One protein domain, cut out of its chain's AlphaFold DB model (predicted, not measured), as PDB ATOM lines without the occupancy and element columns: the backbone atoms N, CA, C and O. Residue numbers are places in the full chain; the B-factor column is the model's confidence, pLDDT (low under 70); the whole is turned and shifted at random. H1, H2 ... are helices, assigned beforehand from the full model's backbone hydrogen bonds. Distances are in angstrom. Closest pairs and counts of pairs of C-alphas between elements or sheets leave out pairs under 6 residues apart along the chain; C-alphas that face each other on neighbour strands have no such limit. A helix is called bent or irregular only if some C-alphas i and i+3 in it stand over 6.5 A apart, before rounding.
ATOM      1  N   SER A   2      24.711   0.869   0.759       83.00
ATOM      2  CA  SER A   2      24.056  -0.355   1.275       83.00
ATOM      3  C   SER A   2      23.150  -0.124   2.496       83.00
ATOM      4  O   SER A   2      21.990  -0.508   2.468       83.00
ATOM      5  N   GLU A   3      23.621   0.600   3.514       88.25
ATOM      6  CA  GLU A   3      22.905   0.766   4.794       88.25
ATOM      7  C   GLU A   3      21.564   1.515   4.670       88.25
ATOM      8  O   GLU A   3      20.569   1.142   5.282       88.25
ATOM      9  N   LEU A   4      21.496   2.566   3.841       83.06
ATOM     10  CA  LEU A   4      20.243   3.303   3.626       83.06
ATOM     11  C   LEU A   4      19.174   2.420   2.972       83.06
ATOM     12  O   LEU A   4      18.010   2.484   3.359       83.06
ATOM     13  N   LEU A   5      19.562   1.614   1.979       88.62
ATOM     14  CA  LEU A   5      18.639   0.707   1.301       88.62
ATOM     15  C   LEU A   5      18.144  -0.378   2.259       88.62
ATOM     16  O   LEU A   5      16.946  -0.638   2.283       88.62
ATOM     17  N   GLU A   6      19.031  -0.940   3.082       93.06
ATOM     18  CA  GLU A   6      18.671  -1.909   4.125       93.06
ATOM     19  C   GLU A   6      17.701  -1.304   5.149       93.06
ATOM     20  O   GLU A   6      16.659  -1.892   5.443       93.06
ATOM     21  N   ASN A   7      17.967  -0.084   5.625       89.44
ATOM     22  CA  ASN A   7      17.077   0.621   6.551       89.44
ATOM     23  C   ASN A   7      15.705   0.914   5.928       89.44
ATOM     24  O   ASN A   7      14.680   0.752   6.590       89.44
ATOM     25  N   LEU A   8      15.661   1.319   4.655       88.31
ATOM     26  CA  LEU A   8      14.405   1.550   3.935       88.31
ATOM     27  C   LEU A   8      13.631   0.248   3.697       88.31
ATOM     28  O   LEU A   8      12.404   0.251   3.795       88.31
ATOM     29  N   GLN A   9      14.325  -0.851   3.394       91.44
ATOM     30  CA  GLN A   9      13.714  -2.173   3.245       91.44
ATOM     31  C   GLN A   9      13.124  -2.653   4.568       91.44
ATOM     32  O   GLN A   9      11.937  -2.965   4.604       91.44
ATOM     33  N   SER A  10      13.898  -2.610   5.654       90.75
ATOM     34  CA  SER A  10      13.428  -2.971   6.995       90.75
ATOM     35  C   SER A  10      12.221  -2.124   7.409       90.75
ATOM     36  O   SER A  10      11.175  -2.658   7.776       90.75
ATOM     37  N   PHE A  11      12.298  -0.801   7.219       87.06
ATOM     38  CA  PHE A  11      11.174   0.099   7.473       87.06
ATOM     39  C   PHE A  11       9.933  -0.277   6.651       87.06
ATOM     40  O   PHE A  11       8.819  -0.314   7.177       87.06
ATOM     41  N   ARG A  12      10.098  -0.578   5.357       86.38
ATOM     42  CA  ARG A  12       8.992  -0.997   4.484       86.38
ATOM     43  C   ARG A  12       8.382  -2.321   4.942       86.38
ATOM     44  O   ARG A  12       7.162  -2.446   4.980       86.38
ATOM     45  N   GLU A  13       9.209  -3.298   5.290       89.75
ATOM     46  CA  GLU A  13       8.750  -4.597   5.779       89.75
ATOM     47  C   GLU A  13       7.982  -4.445   7.090       89.75
ATOM     48  O   GLU A  13       6.869  -4.952   7.207       89.75
ATOM     49  N   GLU A  14       8.517  -3.693   8.052       85.94
ATOM     50  CA  GLU A  14       7.850  -3.415   9.324       85.94
ATOM     51  C   GLU A  14       6.519  -2.686   9.145       85.94
ATOM     52  O   GLU A  14       5.518  -3.082   9.742       85.94
ATOM     53  N   THR A  15       6.488  -1.657   8.298       83.56
ATOM     54  CA  THR A  15       5.258  -0.901   8.022       83.56
ATOM     55  C   THR A  15       4.210  -1.733   7.290       83.56
ATOM     56  O   THR A  15       3.027  -1.586   7.580       83.56
ATOM     57  N   SER A  16       4.621  -2.658   6.418       84.56
ATOM     58  CA  SER A  16       3.705  -3.534   5.669       84.56
ATOM     59  C   SER A  16       3.053  -4.650   6.496       84.56
ATOM     60  O   SER A  16       2.131  -5.305   6.015       84.56
ATOM     61  N   LYS A  17       3.496  -4.879   7.741       86.38
ATOM     62  CA  LYS A  17       2.930  -5.927   8.615       86.38
ATOM     63  C   LYS A  17       1.522  -5.600   9.119       86.38
ATOM     64  O   LYS A  17       0.836  -6.502   9.594       86.38
ATOM     65  N   SER A  18       1.110  -4.332   9.090       86.06
ATOM     66  CA  SER A  18      -0.207  -3.907   9.564       86.06
ATOM     67  C   SER A  18      -0.617  -2.569   8.957       86.06
ATOM     68  O   SER A  18       0.118  -1.584   9.047       86.06
ATOM     69  N   ASP A  19      -1.845  -2.514   8.451       84.25
ATOM     70  CA  ASP A  19      -2.454  -1.272   7.964       84.25
ATOM     71  C   ASP A  19      -2.889  -0.344   9.117       84.25
ATOM     72  O   ASP A  19      -3.120   0.844   8.923       84.25
ATOM     73  N   ASN A  20      -2.921  -0.843  10.360       87.19
ATOM     74  CA  ASN A  20      -3.349  -0.088  11.545       87.19
ATOM     75  C   ASN A  20      -2.191   0.648  12.247       87.19
ATOM     76  O   ASN A  20      -2.202   0.830  13.468       87.19
ATOM     77  N   THR A  21      -1.151   1.038  11.508       86.88
ATOM     78  CA  THR A  21       0.006   1.745  12.074       86.88
ATOM     79  C   THR A  21      -0.095   3.249  11.858       86.88
ATOM     80  O   THR A  21      -0.702   3.740  10.909       86.88
ATOM     81  N   ARG A  22       0.595   4.024  12.704       86.25
ATOM     82  CA  ARG A  22       0.677   5.488  12.556       86.25
ATOM     83  C   ARG A  22       1.216   5.939  11.191       86.25
ATOM     84  O   ARG A  22       0.993   7.085  10.812       86.25
ATOM     85  N   TYR A  23       1.935   5.079  10.472       84.62
ATOM     86  CA  TYR A  23       2.495   5.388   9.158       84.62
ATOM     87  C   TYR A  23       1.408   5.515   8.089       84.62
ATOM     88  O   TYR A  23       1.483   6.426   7.264       84.62
ATOM     89  N   TYR A  24       0.351   4.702   8.175       89.81
ATOM     90  CA  TYR A  24      -0.790   4.779   7.261       89.81
ATOM     91  C   TYR A  24      -1.592   6.073   7.409       89.81
ATOM     92  O   TYR A  24      -2.123   6.548   6.417       89.81
ATOM     93  N   SER A  25      -1.535   6.749   8.565       93.12
ATOM     94  CA  SER A  25      -2.174   8.072   8.710       93.12
ATOM     95  C   SER A  25      -1.685   9.102   7.683       93.12
ATOM     96  O   SER A  25      -2.426  10.010   7.317       93.12
ATOM     97  N   TRP A  26      -0.442   8.978   7.197       93.75
ATOM     98  CA  TRP A  26       0.033   9.809   6.090       93.75
ATOM     99  C   TRP A  26      -0.559   9.369   4.747       93.75
ATOM    100  O   TRP A  26      -0.924  10.229   3.950       93.75
ATOM    101  N   ILE A  27      -0.662   8.059   4.506       93.12
ATOM    102  CA  ILE A  27      -1.246   7.493   3.282       93.12
ATOM    103  C   ILE A  27      -2.705   7.936   3.161       93.12
ATOM    104  O   ILE A  27      -3.081   8.474   2.121       93.12
ATOM    105  N   ASP A  28      -3.489   7.793   4.230       94.44
ATOM    106  CA  ASP A  28      -4.902   8.182   4.275       94.44
ATOM    107  C   ASP A  28      -5.071   9.686   4.031       94.44
ATOM    108  O   ASP A  28      -5.832  10.106   3.152       94.44
ATOM    109  N   CYS A  29      -4.267  10.503   4.723       96.69
ATOM    110  CA  CYS A  29      -4.232  11.947   4.522       96.69
ATOM    111  C   CYS A  29      -3.892  12.308   3.068       96.69
ATOM    112  O   CYS A  29      -4.653  13.020   2.409       96.69
ATOM    113  N   ASN A  30      -2.788  11.800   2.521       96.19
ATOM    114  CA  ASN A  30      -2.388  12.123   1.153       96.19
ATOM    115  C   ASN A  30      -3.420  11.641   0.126       96.19
ATOM    116  O   ASN A  30      -3.686  12.346  -0.850       96.19
ATOM    117  N   LEU A  31      -4.032  10.475   0.345       95.31
ATOM    118  CA  LEU A  31      -5.035   9.910  -0.548       95.31
ATOM    119  C   LEU A  31      -6.239  10.847  -0.689       95.31
ATOM    120  O   LEU A  31      -6.649  11.137  -1.820       95.31
ATOM    121  N   VAL A  32      -6.776  11.372   0.418       96.31
ATOM    122  CA  VAL A  32      -7.924  12.292   0.348       96.31
ATOM    123  C   VAL A  32      -7.560  13.627  -0.306       96.31
ATOM    124  O   VAL A  32      -8.344  14.146  -1.108       96.31
ATOM    125  N   PHE A  33      -6.353  14.152  -0.058       96.06
ATOM    126  CA  PHE A  33      -5.883  15.382  -0.706       96.06
ATOM    127  C   PHE A  33      -5.613  15.193  -2.195       96.06
ATOM    128  O   PHE A  33      -5.944  16.073  -2.985       96.06
ATOM    129  N   ARG A  34      -5.089  14.038  -2.612       94.25
ATOM    130  CA  ARG A  34      -4.888  13.713  -4.027       94.25
ATOM    131  C   ARG A  34      -6.217  13.644  -4.779       94.25
ATOM    132  O   ARG A  34      -6.291  14.085  -5.925       94.25
ATOM    133  N   GLN A  35      -7.258  13.094  -4.155       90.38
ATOM    134  CA  GLN A  35      -8.561  12.927  -4.797       90.38
ATOM    135  C   GLN A  35      -9.290  14.259  -5.024       90.38
ATOM    136  O   GLN A  35     -10.022  14.367  -6.008       90.38
ATOM    137  N   LYS A  36      -9.105  15.267  -4.154       76.69
ATOM    138  CA  LYS A  36      -9.691  16.635  -4.211       76.69
ATOM    139  C   LYS A  36     -11.217  16.741  -4.395       76.69
ATOM    140  O   LYS A  36     -11.743  17.850  -4.435       76.69
ATOM    141  N   LYS A  37     -11.937  15.623  -4.490       78.44
ATOM    142  CA  LYS A  37     -13.402  15.535  -4.629       78.44
ATOM    143  C   LYS A  37     -14.120  15.411  -3.283       78.44
ATOM    144  O   LYS A  37     -15.340  15.304  -3.243       78.44
ATOM    145  N   THR A  38     -13.366  15.407  -2.191       85.62
ATOM    146  CA  THR A  38     -13.870  15.169  -0.842       85.62
ATOM    147  C   THR A  38     -14.306  16.474  -0.175       85.62
ATOM    148  O   THR A  38     -13.755  17.540  -0.455       85.62
ATOM    149  N   ALA A  39     -15.298  16.394   0.714       95.12
ATOM    150  CA  ALA A  39     -15.742  17.532   1.514       95.12
ATOM    151  C   ALA A  39     -14.605  18.076   2.398       95.12
ATOM    152  O   ALA A  39     -13.773  17.310   2.892       95.12
ATOM    153  N   ASP A  40     -14.610  19.388   2.640       96.62
ATOM    154  CA  ASP A  40     -13.570  20.074   3.422       96.62
ATOM    155  C   ASP A  40     -13.434  19.496   4.839       96.62
ATOM    156  O   ASP A  40     -12.323  19.359   5.344       96.62
ATOM    157  N   ASP A  41     -14.545  19.059   5.437       97.81
ATOM    158  CA  ASP A  41     -14.566  18.382   6.735       97.81
ATOM    159  C   ASP A  41     -13.752  17.086   6.744       97.81
ATOM    160  O   ASP A  41     -13.123  16.763   7.750       97.81
ATOM    161  N   VAL A  42     -13.761  16.326   5.646       97.75
ATOM    162  CA  VAL A  42     -12.984  15.084   5.553       97.75
ATOM    163  C   VAL A  42     -11.505  15.417   5.427       97.75
ATOM    164  O   VAL A  42     -10.704  14.872   6.177       97.75
ATOM    165  N   LEU A  43     -11.144  16.374   4.565       98.00
ATOM    166  CA  LEU A  43      -9.757  16.833   4.436       98.00
ATOM    167  C   LEU A  43      -9.208  17.347   5.775       98.00
ATOM    168  O   LEU A  43      -8.096  17.000   6.167       98.00
ATOM    169  N   ALA A  44     -10.001  18.139   6.502       98.31
ATOM    170  CA  ALA A  44      -9.624  18.667   7.808       98.31
ATOM    171  C   ALA A  44      -9.454  17.555   8.853       98.31
ATOM    172  O   ALA A  44      -8.489  17.588   9.617       98.31
ATOM    173  N   LYS A  45     -10.358  16.569   8.890       98.19
ATOM    174  CA  LYS A  45     -10.266  15.427   9.814       98.19
ATOM    175  C   LYS A  45      -9.042  14.564   9.529       98.19
ATOM    176  O   LYS A  45      -8.291  14.295  10.461       98.19
ATOM    177  N   GLU A  46      -8.813  14.186   8.275       97.81
ATOM    178  CA  GLU A  46      -7.655  13.370   7.889       97.81
ATOM    179  C   GLU A  46      -6.335  14.086   8.178       97.81
ATOM    180  O   GLU A  46      -5.434  13.518   8.799       97.81
ATOM    181  N   LEU A  47      -6.248  15.380   7.847       98.31
ATOM    182  CA  LEU A  47      -5.080  16.186   8.191       98.31
ATOM    183  C   LEU A  47      -4.873  16.252   9.710       98.31
ATOM    184  O   LEU A  47      -3.752  16.095  10.188       98.31
ATOM    185  N   PHE A  48      -5.941  16.458  10.484       98.31
ATOM    186  CA  PHE A  48      -5.866  16.504  11.944       98.31
ATOM    187  C   PHE A  48      -5.401  15.165  12.538       98.31
ATOM    188  O   PHE A  48      -4.559  15.163  13.439       98.31
ATOM    189  N   MET A  49      -5.891  14.033  12.019       97.62
ATOM    190  CA  MET A  49      -5.483  12.687  12.443       97.62
ATOM    191  C   MET A  49      -4.022  12.394  12.098       97.62
ATOM    192  O   MET A  49      -3.279  11.912  12.956       97.62
ATOM    193  N   PHE A  50      -3.569  12.757  10.898       97.62
ATOM    194  CA  PHE A  50      -2.154  12.692  10.535       97.62
ATOM    195  C   PHE A  50      -1.299  13.542  11.489       97.62
ATOM    196  O   PHE A  50      -0.348  13.049  12.101       97.62
ATOM    197  N   LEU A  51      -1.662  14.806  11.710       97.94
ATOM    198  CA  LEU A  51      -0.939  15.685  12.634       97.94
ATOM    199  C   LEU A  51      -0.907  15.114  14.066       97.94
ATOM    200  O   LEU A  51       0.135  15.184  14.727       97.94
ATOM    201  N   ALA A  52      -1.992  14.493  14.536       96.88
ATOM    202  CA  ALA A  52      -2.047  13.798  15.823       96.88
ATOM    203  C   ALA A  52      -1.087  12.605  15.891       96.88
ATOM    204  O   ALA A  52      -0.238  12.554  16.788       96.88
ATOM    205  N   SER A  53      -1.145  11.707  14.905       95.88
ATOM    206  CA  SER A  53      -0.277  10.529  14.788       95.88
ATOM    207  C   SER A  53       1.204  10.878  14.723       95.88
ATOM    208  O   SER A  53       2.047  10.058  15.087       95.88
ATOM    209  N   TRP A  54       1.550  12.099  14.312       94.38
ATOM    210  CA  TRP A  54       2.924  12.602  14.242       94.38
ATOM    211  C   TRP A  54       3.275  13.625  15.328       94.38
ATOM    212  O   TRP A  54       4.310  14.287  15.251       94.38
ATOM    213  N   GLY A  55       2.457  13.706  16.384       95.00
ATOM    214  CA  GLY A  55       2.746  14.468  17.598       95.00
ATOM    215  C   GLY A  55       2.666  15.984  17.427       95.00
ATOM    216  O   GLY A  55       3.194  16.712  18.265       95.00
ATOM    217  N   MET A  56       2.037  16.477  16.360       96.50
ATOM    218  CA  MET A  56       1.916  17.912  16.108       96.50
ATOM    219  C   MET A  56       0.870  18.580  16.983       96.50
ATOM    220  O   MET A  56       1.054  19.745  17.317       96.50
ATOM    221  N   LEU A  57      -0.163  17.860  17.436       95.50
ATOM    222  CA  LEU A  57      -1.137  18.440  18.365       95.50
ATOM    223  C   LEU A  57      -0.456  18.863  19.670       95.50
ATOM    224  O   LEU A  57      -0.384  20.046  19.969       95.50
ATOM    225  N   ARG A  58       0.175  17.923  20.387       93.50
ATOM    226  CA  ARG A  58       0.864  18.196  21.666       93.50
ATOM    227  C   ARG A  58       1.997  19.232  21.572       93.50
ATOM    228  O   ARG A  58       2.308  19.911  22.553       93.50
ATOM    229  N   ASN A  59       2.617  19.342  20.398       93.12
ATOM    230  CA  ASN A  59       3.769  20.208  20.143       93.12
ATOM    231  C   ASN A  59       3.393  21.543  19.475       93.12
ATOM    232  O   ASN A  59       4.282  22.263  19.030       93.12
ATOM    233  N   SER A  60       2.106  21.886  19.406       95.06
ATOM    234  CA  SER A  60       1.632  23.169  18.880       95.06
ATOM    235  C   SER A  60       0.405  23.661  19.649       95.06
ATOM    236  O   SER A  60      -0.024  23.030  20.616       95.06
ATOM    237  N   PHE A  61      -0.156  24.795  19.226       95.88
ATOM    238  CA  PHE A  61      -1.411  25.313  19.770       95.88
ATOM    239  C   PHE A  61      -2.608  24.390  19.495       95.88
ATOM    240  O   PHE A  61      -3.569  24.387  20.257       95.88
ATOM    241  N   LEU A  62      -2.517  23.522  18.475       96.44
ATOM    242  CA  LEU A  62      -3.598  22.627  18.054       96.44
ATOM    243  C   LEU A  62      -4.078  21.658  19.149       96.44
ATOM    244  O   LEU A  62      -5.176  21.128  19.020       96.44
ATOM    245  N   LEU A  63      -3.298  21.428  20.216       95.25
ATOM    246  CA  LEU A  63      -3.697  20.587  21.355       95.25
ATOM    247  C   LEU A  63      -5.046  21.000  21.961       95.25
ATOM    248  O   LEU A  63      -5.803  20.139  22.402       95.25
ATOM    249  N   ASN A  64      -5.343  22.299  21.964       93.50
ATOM    250  CA  ASN A  64      -6.543  22.857  22.589       93.50
ATOM    251  C   ASN A  64      -7.731  22.963  21.620       93.50
ATOM    252  O   ASN A  64      -8.770  23.524  21.966       93.50
ATOM    253  N   HIS A  65      -7.594  22.442  20.399       95.00
ATOM    254  CA  HIS A  65      -8.589  22.582  19.343       95.00
ATOM    255  C   HIS A  65      -9.011  21.228  18.776       95.00
ATOM    256  O   HIS A  65      -8.305  20.228  18.867       95.00
ATOM    257  N   ASN A  66     -10.179  21.210  18.134       97.38
ATOM    258  CA  ASN A  66     -10.597  20.098  17.283       97.38
ATOM    259  C   ASN A  66     -10.315  20.410  15.805       97.38
ATOM    260  O   ASN A  66      -9.999  21.544  15.447       97.38
ATOM    261  N   TRP A  67     -10.494  19.410  14.941       98.31
ATOM    262  CA  TRP A  67     -10.233  19.465  13.496       98.31
ATOM    263  C   TRP A  67     -10.808  20.688  12.761       98.31
ATOM    264  O   TRP A  67     -10.242  21.095  11.750       98.31
ATOM    265  N   ARG A  68     -11.886  21.320  13.258       98.38
ATOM    266  CA  ARG A  68     -12.494  22.503  12.618       98.38
ATOM    267  C   ARG A  68     -11.541  23.690  12.529       98.38
ATOM    268  O   ARG A  68     -11.691  24.508  11.625       98.38
ATOM    269  N   ILE A  69     -10.539  23.758  13.410       97.88
ATOM    270  CA  ILE A  69      -9.488  24.783  13.355       97.88
ATOM    271  C   ILE A  69      -8.723  24.755  12.024       97.88
ATOM    272  O   ILE A  69      -8.195  25.773  11.597       97.88
ATOM    273  N   LEU A  70      -8.697  23.610  11.333       98.44
ATOM    274  CA  LEU A  70      -8.006  23.452  10.056       98.44
ATOM    275  C   LEU A  70      -8.865  23.842   8.846       98.44
ATOM    276  O   LEU A  70      -8.342  23.859   7.739       98.44
ATOM    277  N   LEU A  71     -10.149  24.192   8.997       98.50
ATOM    278  CA  LEU A  71     -10.991  24.568   7.848       98.50
ATOM    279  C   LEU A  71     -10.420  25.748   7.030       98.50
ATOM    280  O   LEU A  71     -10.414  25.656   5.802       98.50
ATOM    281  N   PRO A  72      -9.882  26.827   7.638       98.50
ATOM    282  CA  PRO A  72      -9.188  27.878   6.888       98.50
ATOM    283  C   PRO A  72      -7.930  27.371   6.169       98.50
ATOM    284  O   PRO A  72      -7.687  27.748   5.026       98.50
ATOM    285  N   VAL A  73      -7.189  26.447   6.789       98.56
ATOM    286  CA  VAL A  73      -6.019  25.792   6.182       98.56
ATOM    287  C   VAL A  73      -6.430  24.987   4.946       98.56
ATOM    288  O   VAL A  73      -5.778  25.089   3.909       98.56
ATOM    289  N   ILE A  74      -7.545  24.248   4.998       98.31
ATOM    290  CA  ILE A  74      -8.054  23.480   3.849       98.31
ATOM    291  C   ILE A  74      -8.345  24.380   2.644       98.31
ATOM    292  O   ILE A  74      -8.060  23.984   1.514       98.31
ATOM    293  N   LYS A  75      -8.845  25.603   2.856       97.81
ATOM    294  CA  LYS A  75      -9.091  26.554   1.758       97.81
ATOM    295  C   LYS A  75      -7.806  26.894   1.000       97.81
ATOM    296  O   LYS A  75      -7.827  26.898  -0.227       97.81
ATOM    297  N   ILE A  76      -6.699  27.099   1.716       98.38
ATOM    298  CA  ILE A  76      -5.375  27.340   1.120       98.38
ATOM    299  C   ILE A  76      -4.896  26.088   0.379       98.38
ATOM    300  O   ILE A  76      -4.513  26.163  -0.784       98.38
ATOM    301  N   LEU A  77      -4.978  24.911   1.009       97.75
ATOM    302  CA  LEU A  77      -4.517  23.648   0.410       97.75
ATOM    303  C   LEU A  77      -5.307  23.245  -0.854       97.75
ATOM    304  O   LEU A  77      -4.801  22.501  -1.699       97.75
ATOM    305  N   LYS A  78      -6.546  23.725  -1.002       96.50
ATOM    306  CA  LYS A  78      -7.381  23.505  -2.193       96.50
ATOM    307  C   LYS A  78      -7.179  24.545  -3.290       96.50
ATOM    308  O   LYS A  78      -7.720  24.344  -4.379       96.50
ATOM    309  N   ASP A  79      -6.429  25.612  -3.036       97.06
ATOM    310  CA  ASP A  79      -6.181  26.645  -4.035       97.06
ATOM    311  C   ASP A  79      -5.543  26.017  -5.296       97.06
ATOM    312  O   ASP A  79      -4.513  25.331  -5.205       97.06
ATOM    313  N   PRO A  80      -6.144  26.207  -6.490       96.12
ATOM    314  CA  PRO A  80      -5.629  25.659  -7.740       96.12
ATOM    315  C   PRO A  80      -4.176  26.037  -8.037       96.12
ATOM    316  O   PRO A  80      -3.497  25.249  -8.703       96.12
ATOM    317  N   ARG A  81      -3.681  27.175  -7.519       97.38
ATOM    318  CA  ARG A  81      -2.280  27.610  -7.658       97.38
ATOM    319  C   ARG A  81      -1.308  26.520  -7.217       97.38
ATOM    320  O   ARG A  81      -0.325  26.271  -7.901       97.38
ATOM    321  N   PHE A  82      -1.620  25.807  -6.135       97.50
ATOM    322  CA  PHE A  82      -0.746  24.780  -5.562       97.50
ATOM    323  C   PHE A  82      -0.963  23.384  -6.157       97.50
ATOM    324  O   PHE A  82      -0.291  22.431  -5.765       97.50
ATOM    325  N   LYS A  83      -1.887  23.211  -7.115       96.31
ATOM    326  CA  LYS A  83      -2.212  21.886  -7.674       96.31
ATOM    327  C   LYS A  83      -0.998  21.192  -8.298       96.31
ATOM    328  O   LYS A  83      -0.909  19.974  -8.174       96.31
ATOM    329  N   ILE A  84      -0.091  21.950  -8.918       97.31
ATOM    330  CA  ILE A  84       1.131  21.422  -9.545       97.31
ATOM    331  C   ILE A  84       2.070  20.735  -8.544       97.31
ATOM    332  O   ILE A  84       2.843  19.874  -8.937       97.31
ATOM    333  N   LEU A  85       1.963  21.066  -7.254       97.44
ATOM    334  CA  LEU A  85       2.782  20.475  -6.199       97.44
ATOM    335  C   LEU A  85       2.284  19.083  -5.778       97.44
ATOM    336  O   LEU A  85       3.028  18.339  -5.155       97.44
ATOM    337  N   GLN A  86       1.043  18.697  -6.094       97.56
ATOM    338  CA  GLN A  86       0.470  17.438  -5.609       97.56
ATOM    339  C   GLN A  86       1.222  16.217  -6.152       97.56
ATOM    340  O   GLN A  86       1.105  15.893  -7.332       97.56
ATOM    341  N   ASN A  87       1.902  15.496  -5.259       96.81
ATOM    342  CA  ASN A  87       2.694  14.298  -5.537       96.81
ATOM    343  C   ASN A  87       3.639  14.514  -6.735       96.81
ATOM    344  O   ASN A  87       3.782  13.649  -7.600       96.81
ATOM    345  N   ALA A  88       4.209  15.718  -6.802       96.62
ATOM    346  CA  ALA A  88       5.052  16.180  -7.890       96.62
ATOM    347  C   ALA A  88       6.398  15.439  -7.934       96.62
ATOM    348  O   ALA A  88       6.917  15.005  -6.904       96.62
ATOM    349  N   SER A  89       6.979  15.320  -9.133       96.31
ATOM    350  CA  SER A  89       8.359  14.848  -9.289       96.31
ATOM    351  C   SER A  89       9.352  15.849  -8.694       96.31
ATOM    352  O   SER A  89       9.022  17.024  -8.525       96.31
ATOM    353  N   ILE A  90      10.583  15.399  -8.438       94.81
ATOM    354  CA  ILE A  90      11.672  16.264  -7.958       94.81
ATOM    355  C   ILE A  90      11.875  17.447  -8.915       94.81
ATOM    356  O   ILE A  90      11.795  18.587  -8.472       94.81
ATOM    357  N   ASP A  91      11.982  17.201 -10.225       97.31
ATOM    358  CA  ASP A  91      12.144  18.265 -11.233       97.31
ATOM    359  C   ASP A  91      11.010  19.304 -11.183       97.31
ATOM    360  O   ASP A  91      11.230  20.508 -11.319       97.31
ATOM    361  N   THR A  92       9.773  18.848 -10.954       97.31
ATOM    362  CA  THR A  92       8.612  19.742 -10.837       97.31
ATOM    363  C   THR A  92       8.691  20.567  -9.556       97.31
ATOM    364  O   THR A  92       8.398  21.762  -9.580       97.31
ATOM    365  N   VAL A  93       9.083  19.949  -8.442       95.62
ATOM    366  CA  VAL A  93       9.290  20.626  -7.155       95.62
ATOM    367  C   VAL A  93      10.380  21.689  -7.273       95.62
ATOM    368  O   VAL A  93      10.156  22.823  -6.854       95.62
ATOM    369  N   GLU A  94      11.514  21.362  -7.892       95.00
ATOM    370  CA  GLU A  94      12.632  22.288  -8.098       95.00
ATOM    371  C   GLU A  94      12.228  23.481  -8.969       95.00
ATOM    372  O   GLU A  94      12.429  24.633  -8.574       95.00
ATOM    373  N   ALA A  95      11.563  23.230 -10.101       97.50
ATOM    374  CA  ALA A  95      11.074  24.286 -10.988       97.50
ATOM    375  C   ALA A  95      10.013  25.194 -10.333       97.50
ATOM    376  O   ALA A  95       9.806  26.323 -10.778       97.50
ATOM    377  N   ASN A  96       9.341  24.720  -9.277       97.00
ATOM    378  CA  ASN A  96       8.272  25.433  -8.575       97.00
ATOM    379  C   ASN A  96       8.620  25.730  -7.106       97.00
ATOM    380  O   ASN A  96       7.720  25.922  -6.284       97.00
ATOM    381  N   ALA A  97       9.908  25.807  -6.753       94.62
ATOM    382  CA  ALA A  97      10.337  26.028  -5.370       94.62
ATOM    383  C   ALA A  97       9.729  27.306  -4.759       94.62
ATOM    384  O   ALA A  97       9.271  27.289  -3.618       94.62
ATOM    385  N   SER A  98       9.630  28.392  -5.532       96.12
ATOM    386  CA  SER A  98       9.004  29.650  -5.092       96.12
ATOM    387  C   SER A  98       7.548  29.470  -4.653       96.12
ATOM    388  O   SER A  98       7.119  30.080  -3.676       96.12
ATOM    389  N   LEU A  99       6.805  28.580  -5.311       97.38
ATOM    390  CA  LEU A  99       5.415  28.285  -4.987       97.38
ATOM    391  C   LEU A  99       5.283  27.540  -3.648       97.38
ATOM    392  O   LEU A  99       4.318  27.759  -2.915       97.38
ATOM    393  N   ILE A 100       6.269  26.711  -3.292       96.06
ATOM    394  CA  ILE A 100       6.342  26.052  -1.977       96.06
ATOM    395  C   ILE A 100       6.577  27.089  -0.875       96.06
ATOM    396  O   ILE A 100       5.936  27.021   0.174       96.06
ATOM    397  N   ILE A 101       7.438  28.080  -1.124       96.06
ATOM    398  CA  ILE A 101       7.681  29.192  -0.192       96.06
ATOM    399  C   ILE A 101       6.408  30.029  -0.013       96.06
ATOM    400  O   ILE A 101       6.032  30.345   1.117       96.06
ATOM    401  N   THR A 102       5.697  30.334  -1.104       97.88
ATOM    402  CA  THR A 102       4.392  31.012  -1.045       97.88
ATOM    403  C   THR A 102       3.396  30.221  -0.201       97.88
ATOM    404  O   THR A 102       2.823  30.779   0.733       97.88
ATOM    405  N   LEU A 103       3.242  28.919  -0.462       98.12
ATOM    406  CA  LEU A 103       2.357  28.048   0.312       98.12
ATOM    407  C   LEU A 103       2.726  28.047   1.800       98.12
ATOM    408  O   LEU A 103       1.856  28.192   2.655       98.12
ATOM    409  N   LYS A 104       4.017  27.914   2.120       97.19
ATOM    410  CA  LYS A 104       4.520  27.947   3.497       97.19
ATOM    411  C   LYS A 104       4.124  29.240   4.209       97.19
ATOM    412  O   LYS A 104       3.638  29.186   5.337       97.19
ATOM    413  N   ASN A 105       4.328  30.383   3.557       97.88
ATOM    414  CA  ASN A 105       4.032  31.694   4.129       97.88
ATOM    415  C   ASN A 105       2.524  31.894   4.322       97.88
ATOM    416  O   ASN A 105       2.107  32.317   5.398       97.88
ATOM    417  N   GLU A 106       1.702  31.511   3.339       98.50
ATOM    418  CA  GLU A 106       0.239  31.572   3.456       98.50
ATOM    419  C   GLU A 106      -0.276  30.673   4.595       98.50
ATOM    420  O   GLU A 106      -1.116  31.097   5.393       98.50
ATOM    421  N   LEU A 107       0.270  29.460   4.736       98.25
ATOM    422  CA  LEU A 107      -0.054  28.557   5.842       98.25
ATOM    423  C   LEU A 107       0.363  29.129   7.200       98.25
ATOM    424  O   LEU A 107      -0.400  29.024   8.161       98.25
ATOM    425  N   PHE A 108       1.552  29.731   7.290       97.69
ATOM    426  CA  PHE A 108       2.025  30.355   8.523       97.69
ATOM    427  C   PHE A 108       1.109  31.505   8.938       97.69
ATOM    428  O   PHE A 108       0.599  31.489  10.055       97.69
ATOM    429  N   SER A 109       0.832  32.448   8.033       97.94
ATOM    430  CA  SER A 109      -0.071  33.574   8.302       97.94
ATOM    431  C   SER A 109      -1.475  33.108   8.688       97.94
ATOM    432  O   SER A 109      -2.079  33.655   9.608       97.94
ATOM    433  N   CYS A 110      -1.986  32.064   8.029       98.25
ATOM    434  CA  CYS A 110      -3.269  31.469   8.379       98.25
ATOM    435  C   CYS A 110      -3.263  30.904   9.798       98.25
ATOM    436  O   CYS A 110      -4.152  31.229  10.576       98.25
ATOM    437  N   LEU A 111      -2.286  30.067  10.151       97.38
ATOM    438  CA  LEU A 111      -2.216  29.492  11.495       97.38
ATOM    439  C   LEU A 111      -1.998  30.566  12.562       97.38
ATOM    440  O   LEU A 111      -2.585  30.461  13.635       97.38
ATOM    441  N   ASP A 112      -1.200  31.593  12.273       96.31
ATOM    442  CA  ASP A 112      -0.923  32.678  13.217       96.31
ATOM    443  C   ASP A 112      -2.194  33.472  13.533       96.31
ATOM    444  O   ASP A 112      -2.470  33.756  14.694       96.31
ATOM    445  N   SER A 113      -3.055  33.690  12.531       96.38
ATOM    446  CA  SER A 113      -4.369  34.320  12.732       96.38
ATOM    447  C   SER A 113      -5.356  33.494  13.575       96.38
ATOM    448  O   SER A 113      -6.327  34.040  14.092       96.38
ATOM    449  N   LEU A 114      -5.130  32.182  13.703       94.94
ATOM    450  CA  LEU A 114      -5.979  31.264  14.475       94.94
ATOM    451  C   LEU A 114      -5.483  31.059  15.907       94.94
ATOM    452  O   LEU A 114      -6.190  30.475  16.729       94.94
ATOM    453  N   LYS A 115      -4.255  31.496  16.176       92.12
ATOM    454  CA  LYS A 115      -3.550  31.307  17.432       92.12
ATOM    455  C   LYS A 115      -3.921  32.422  18.413       92.12
ATOM    456  O   LYS A 115      -3.974  33.594  18.047       92.12
ATOM    457  N   ASN A 116      -4.104  32.087  19.687       90.31
ATOM    458  CA  ASN A 116      -4.214  33.095  20.739       90.31
ATOM    459  C   ASN A 116      -2.832  33.652  21.122       90.31
ATOM    460  O   ASN A 116      -1.775  33.092  20.812       90.31
ATOM    461  N   LYS A 117      -2.813  34.768  21.853       85.00
ATOM    462  CA  LYS A 117      -1.554  35.396  22.279       85.00
ATOM    463  C   LYS A 117      -0.685  34.456  23.129       85.00
ATOM    464  O   LYS A 117       0.523  34.408  22.916       85.00
ATOM    465  N   ASP A 118      -1.312  33.674  24.005       87.81
ATOM    466  CA  ASP A 118      -0.635  32.783  24.962       87.81
ATOM    467  C   ASP A 118      -0.344  31.376  24.404       87.81
ATOM    468  O   ASP A 118       0.262  30.537  25.071       87.81
ATOM    469  N   ASP A 119      -0.758  31.103  23.167       90.31
ATOM    470  CA  ASP A 119      -0.551  29.808  22.527       90.31
ATOM    471  C   ASP A 119       0.895  29.620  22.041       90.31
ATOM    472  O   ASP A 119       1.559  30.554  21.570       90.31
ATOM    473  N   LYS A 120       1.350  28.357  22.069       88.44
ATOM    474  CA  LYS A 120       2.672  27.931  21.577       88.44
ATOM    475  C   LYS A 120       2.930  28.419  20.150       88.44
ATOM    476  O   LYS A 120       2.071  28.281  19.281       88.44
ATOM    477  N   ASN A 121       4.154  28.879  19.890       88.56
ATOM    478  CA  ASN A 121       4.581  29.316  18.561       88.56
ATOM    479  C   ASN A 121       4.400  28.228  17.493       88.56
ATOM    480  O   ASN A 121       4.583  27.032  17.740       88.56
ATOM    481  N   ILE A 122       4.090  28.672  16.276       94.44
ATOM    482  CA  ILE A 122       3.994  27.816  15.094       94.44
ATOM    483  C   ILE A 122       5.402  27.404  14.681       94.44
ATOM    484  O   ILE A 122       6.274  28.243  14.460       94.44
ATOM    485  N   THR A 123       5.631  26.098  14.586       94.44
ATOM    486  CA  THR A 123       6.943  25.553  14.236       94.44
ATOM    487  C   THR A 123       7.051  25.286  12.740       94.44
ATOM    488  O   THR A 123       6.079  24.918  12.077       94.44
ATOM    489  N   VAL A 124       8.273  25.379  12.216       94.06
ATOM    490  CA  VAL A 124       8.601  24.940  10.850       94.06
ATOM    491  C   VAL A 124       8.213  23.473  10.626       94.06
ATOM    492  O   VAL A 124       7.704  23.113   9.563       94.06
ATOM    493  N   THR A 125       8.380  22.624  11.641       96.38
ATOM    494  CA  THR A 125       7.965  21.219  11.585       96.38
ATOM    495  C   THR A 125       6.456  21.068  11.394       96.38
ATOM    496  O   THR A 125       6.036  20.223  10.608       96.38
ATOM    497  N   LEU A 126       5.631  21.888  12.054       97.44
ATOM    498  CA  LEU A 126       4.180  21.861  11.855       97.44
ATOM    499  C   LEU A 126       3.816  22.224  10.410       97.44
ATOM    500  O   LEU A 126       3.089  21.473   9.761       97.44
ATOM    501  N   ILE A 127       4.359  23.331   9.894       97.62
ATOM    502  CA  ILE A 127       4.075  23.794   8.527       97.62
ATOM    503  C   ILE A 127       4.515  22.757   7.491       97.62
ATOM    504  O   ILE A 127       3.728  22.352   6.637       97.62
ATOM    505  N   SER A 128       5.756  22.280   7.589       97.12
ATOM    506  CA  SER A 128       6.279  21.274   6.662       97.12
ATOM    507  C   SER A 128       5.518  19.950   6.753       97.12
ATOM    508  O   SER A 128       5.302  19.321   5.720       97.12
ATOM    509  N   LYS A 129       5.014  19.543   7.931       97.44
ATOM    510  CA  LYS A 129       4.117  18.380   8.037       97.44
ATOM    511  C   LYS A 129       2.774  18.617   7.361       97.44
ATOM    512  O   LYS A 129       2.320  17.716   6.667       97.44
ATOM    513  N   ILE A 130       2.168  19.798   7.487       98.25
ATOM    514  CA  ILE A 130       0.937  20.120   6.744       98.25
ATOM    515  C   ILE A 130       1.170  19.965   5.234       98.25
ATOM    516  O   ILE A 130       0.396  19.283   4.564       98.25
ATOM    517  N   ILE A 131       2.274  20.509   4.711       98.00
ATOM    518  CA  ILE A 131       2.642  20.379   3.291       98.00
ATOM    519  C   ILE A 131       2.919  18.914   2.916       98.00
ATOM    520  O   ILE A 131       2.422  18.439   1.897       98.00
ATOM    521  N   THR A 132       3.656  18.174   3.748       96.62
ATOM    522  CA  THR A 132       3.979  16.752   3.518       96.62
ATOM    523  C   THR A 132       2.714  15.891   3.473       96.62
ATOM    524  O   THR A 132       2.579  15.038   2.597       96.62
ATOM    525  N   GLY A 133       1.777  16.109   4.401       96.75
ATOM    526  CA  GLY A 133       0.518  15.368   4.470       96.75
ATOM    527  C   GLY A 133      -0.414  15.684   3.302       96.75
ATOM    528  O   GLY A 133      -1.020  14.777   2.739       96.75
ATOM    529  N   ALA A 134      -0.496  16.956   2.903       97.50
ATOM    530  CA  ALA A 134      -1.399  17.382   1.839       97.50
ATOM    531  C   ALA A 134      -0.845  17.115   0.433       97.50
ATOM    532  O   ALA A 134      -1.535  16.541  -0.406       97.50
ATOM    533  N   PHE A 135       0.403  17.503   0.168       97.75
ATOM    534  CA  PHE A 135       0.966  17.531  -1.185       97.75
ATOM    535  C   PHE A 135       2.038  16.479  -1.450       97.75
ATOM    536  O   PHE A 135       2.307  16.221  -2.615       97.75
ATOM    537  N   ALA A 136       2.667  15.893  -0.425       95.88
ATOM    538  CA  ALA A 136       3.817  14.989  -0.587       95.88
ATOM    539  C   ALA A 136       4.958  15.552  -1.467       95.88
ATOM    540  O   ALA A 136       5.703  14.799  -2.084       95.88
ATOM    541  N   CYS A 137       5.089  16.881  -1.536       93.75
ATOM    542  CA  CYS A 137       6.064  17.581  -2.382       93.75
ATOM    543  C   CYS A 137       7.302  18.059  -1.614       93.75
ATOM    544  O   CYS A 137       8.184  18.707  -2.166       93.75
ATOM    545  N   SER A 138       7.322  17.818  -0.307       91.62
ATOM    546  CA  SER A 138       8.392  18.198   0.602       91.62
ATOM    547  C   SER A 138       8.438  17.192   1.747       91.62
ATOM    548  O   SER A 138       7.441  16.523   2.034       91.62
ATOM    549  N   VAL A 139       9.596  17.092   2.392       91.06
ATOM    550  CA  VAL A 139       9.774  16.335   3.632       91.06
ATOM    551  C   VAL A 139       9.381  17.189   4.838       91.06
ATOM    552  O   VAL A 139       9.372  18.420   4.787       91.06
ATOM    553  N   ALA A 140       9.097  16.547   5.970       93.38
ATOM    554  CA  ALA A 140       8.922  17.265   7.225       93.38
ATOM    555  C   ALA A 140      10.285  17.752   7.743       93.38
ATOM    556  O   ALA A 140      11.167  16.944   8.011       93.38
ATOM    557  N   TYR A 141      10.435  19.056   7.962       94.50
ATOM    558  CA  TYR A 141      11.623  19.660   8.570       94.50
ATOM    559  C   TYR A 141      11.557  19.489  10.094       94.50
ATOM    560  O   TYR A 141      11.322  20.434  10.853       94.50
ATOM    561  N   ASP A 142      11.648  18.238  10.539       93.56
ATOM    562  CA  ASP A 142      11.809  17.877  11.944       93.56
ATOM    563  C   ASP A 142      13.288  17.781  12.337       93.56
ATOM    564  O   ASP A 142      14.189  17.931  11.514       93.56
ATOM    565  N   LYS A 143      13.541  17.535  13.629       92.75
ATOM    566  CA  LYS A 143      14.898  17.459  14.179       92.75
ATOM    567  C   LYS A 143      15.788  16.485  13.400       92.75
ATOM    568  O   LYS A 143      16.951  16.804  13.190       92.75
ATOM    569  N   ASN A 144      15.267  15.336  12.972       91.88
ATOM    570  CA  ASN A 144      16.075  14.312  12.314       91.88
ATOM    571  C   ASN A 144      16.466  14.755  10.904       91.88
ATOM    572  O   ASN A 144      17.637  14.659  10.543       91.88
ATOM    573  N   VAL A 145      15.513  15.299  10.140       92.94
ATOM    574  CA  VAL A 145      15.794  15.859   8.808       92.94
ATOM    575  C   VAL A 145      16.769  17.030   8.908       92.94
ATOM    576  O   VAL A 145      17.773  17.043   8.201       92.94
ATOM    577  N   CYS A 146      16.542  17.975   9.823       94.06
ATOM    578  CA  CYS A 146      17.462  19.096  10.021       94.06
ATOM    579  C   CYS A 146      18.864  18.613  10.432       94.06
ATOM    580  O   CYS A 146      19.853  19.093   9.889       94.06
ATOM    581  N   SER A 147      18.984  17.628  11.329       93.44
ATOM    582  CA  SER A 147      20.287  17.054  11.694       93.44
ATOM    583  C   SER A 147      20.972  16.345  10.522       93.44
ATOM    584  O   SER A 147      22.183  16.487  10.359       93.44
ATOM    585  N   ALA A 148      20.226  15.629   9.680       91.62
ATOM    586  CA  ALA A 148      20.779  14.988   8.490       91.62
ATOM    587  C   ALA A 148      21.285  16.024   7.473       91.62
ATOM    588  O   ALA A 148      22.411  15.906   6.997       91.62
ATOM    589  N   LEU A 149      20.502  17.075   7.202       92.56
ATOM    590  CA  LEU A 149      20.902  18.183   6.325       92.56
ATOM    591  C   LEU A 149      22.140  18.913   6.867       92.56
ATOM    592  O   LEU A 149      23.049  19.225   6.100       92.56
ATOM    593  N   HIS A 150      22.219  19.113   8.189       92.69
ATOM    594  CA  HIS A 150      23.405  19.667   8.848       92.69
ATOM    595  C   HIS A 150      24.653  18.831   8.561       92.69
ATOM    596  O   HIS A 150      25.704  19.380   8.231       92.69
ATOM    597  N   ALA A 151      24.551  17.510   8.719       93.75
ATOM    598  CA  ALA A 151      25.679  16.594   8.571       93.75
ATOM    599  C   ALA A 151      26.277  16.604   7.154       93.75
ATOM    600  O   ALA A 151      27.452  16.295   6.994       93.75
ATOM    601  N   ILE A 152      25.490  17.000   6.150       93.62
ATOM    602  CA  ILE A 152      25.922  17.125   4.751       93.62
ATOM    603  C   ILE A 152      26.117  18.583   4.304       93.62
ATOM    604  O   ILE A 152      26.174  18.855   3.108       93.62
ATOM    605  N   HIS A 153      26.219  19.523   5.250       93.00
ATOM    606  CA  HIS A 153      26.439  20.952   4.998       93.00
ATOM    607  C   HIS A 153      25.367  21.631   4.123       93.00
ATOM    608  O   HIS A 153      25.648  22.617   3.440       93.00
TER     609      HIS A 153
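What this domain is: This is residues 2 to 153 of the 159 residues of an uncharacterized protein of Treponema pedis (UniProt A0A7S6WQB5). What does the model look like at first sight? A compact body of helices is built round H9 in its middle: the hairpin of H2 and H3 and the long H8 pack on H9, and H5 packs on both H3 and H8. Residues 2 to 14 of H1 stick out as an arm, and H10 is set off from the other helices. What is it made of? The printed part has 152 residues with ten named helices, H1 to H10 along the chain, and no named strand, so its class is all helix. It is compact, with a radius of gyration of the C-alphas of 15.8 A, and spans 47 by 36 by 35 A.

How they stand to each other: What touches the longest helix? H8, residues 97 to 114, touches H9, residues 124 to 135, at a steep tilt of 66 degrees, opposite ways, with residues 104 to 108 alone; the closest C-alphas, of Lys 104 and Ile 127, are 6.5 A apart. It touches H5, residues 67 to 77, at a shallow tilt of 31 degrees, closest at the C-alphas of Val 73 and Leu 107, 6.6 A. With residues 99 to 103 alone it only just touches H6, residues 80 to 85, with 3 pairs of C-alphas within 8 A, the closest being Phe 82 and Leu 99 at 7.1 A. What stands beyond H9? H2, residues 24 to 35, and H3, residues 40 to 53, form a hairpin, closest at the C-alphas of Ser 25 and Phe 50, 5.0 A. H9 touches H2 with residues 133 to 135 alone, closest at the C-alphas of Asn 30 and Ala 134, 5.4 A. Which helices touch no other? H1, residues 2 to 16, H10, residues 143 to 151, and H4, residues 61 to 64, touch no helix, but H4 is near H8. Are the backbones regular in their O to N pairs? Every O i to N i+4 pair is within hydrogen-bond range in H1, H2, H3, H7, residues 90 to 95, H8, H9 and H10; H5 has 3 of 7, with 7 of 8 O i to N i+3, H6 has 0 of 2, with 2 of 3, and H4 is too short for such a pair.

Where its parts are: How long are the longer helices? From first to last C-alpha H8 measures 26.2 A, H1 21.1 A and H3 19.9 A. Where are the anchor points? C-alpha 2 begins H1 at (24.056, -0.355, 1.275), and C-alpha 151 ends H10 at (25.679, 16.594, 8.571). Which helices are irregular? In H5 C-alphas 69 and 72 are 7.2 A apart, and in H6 C-alphas 81 and 84 are 7.3 A apart.

The domain as a whole: How large is it? The two C-alphas farthest apart, of Ser 2 and Lys 117, are 48.7 A apart. Are there cuts, long links or doubtful places? The printed part has no cut and no long link, and no printed residue is under 70 in pLDDT.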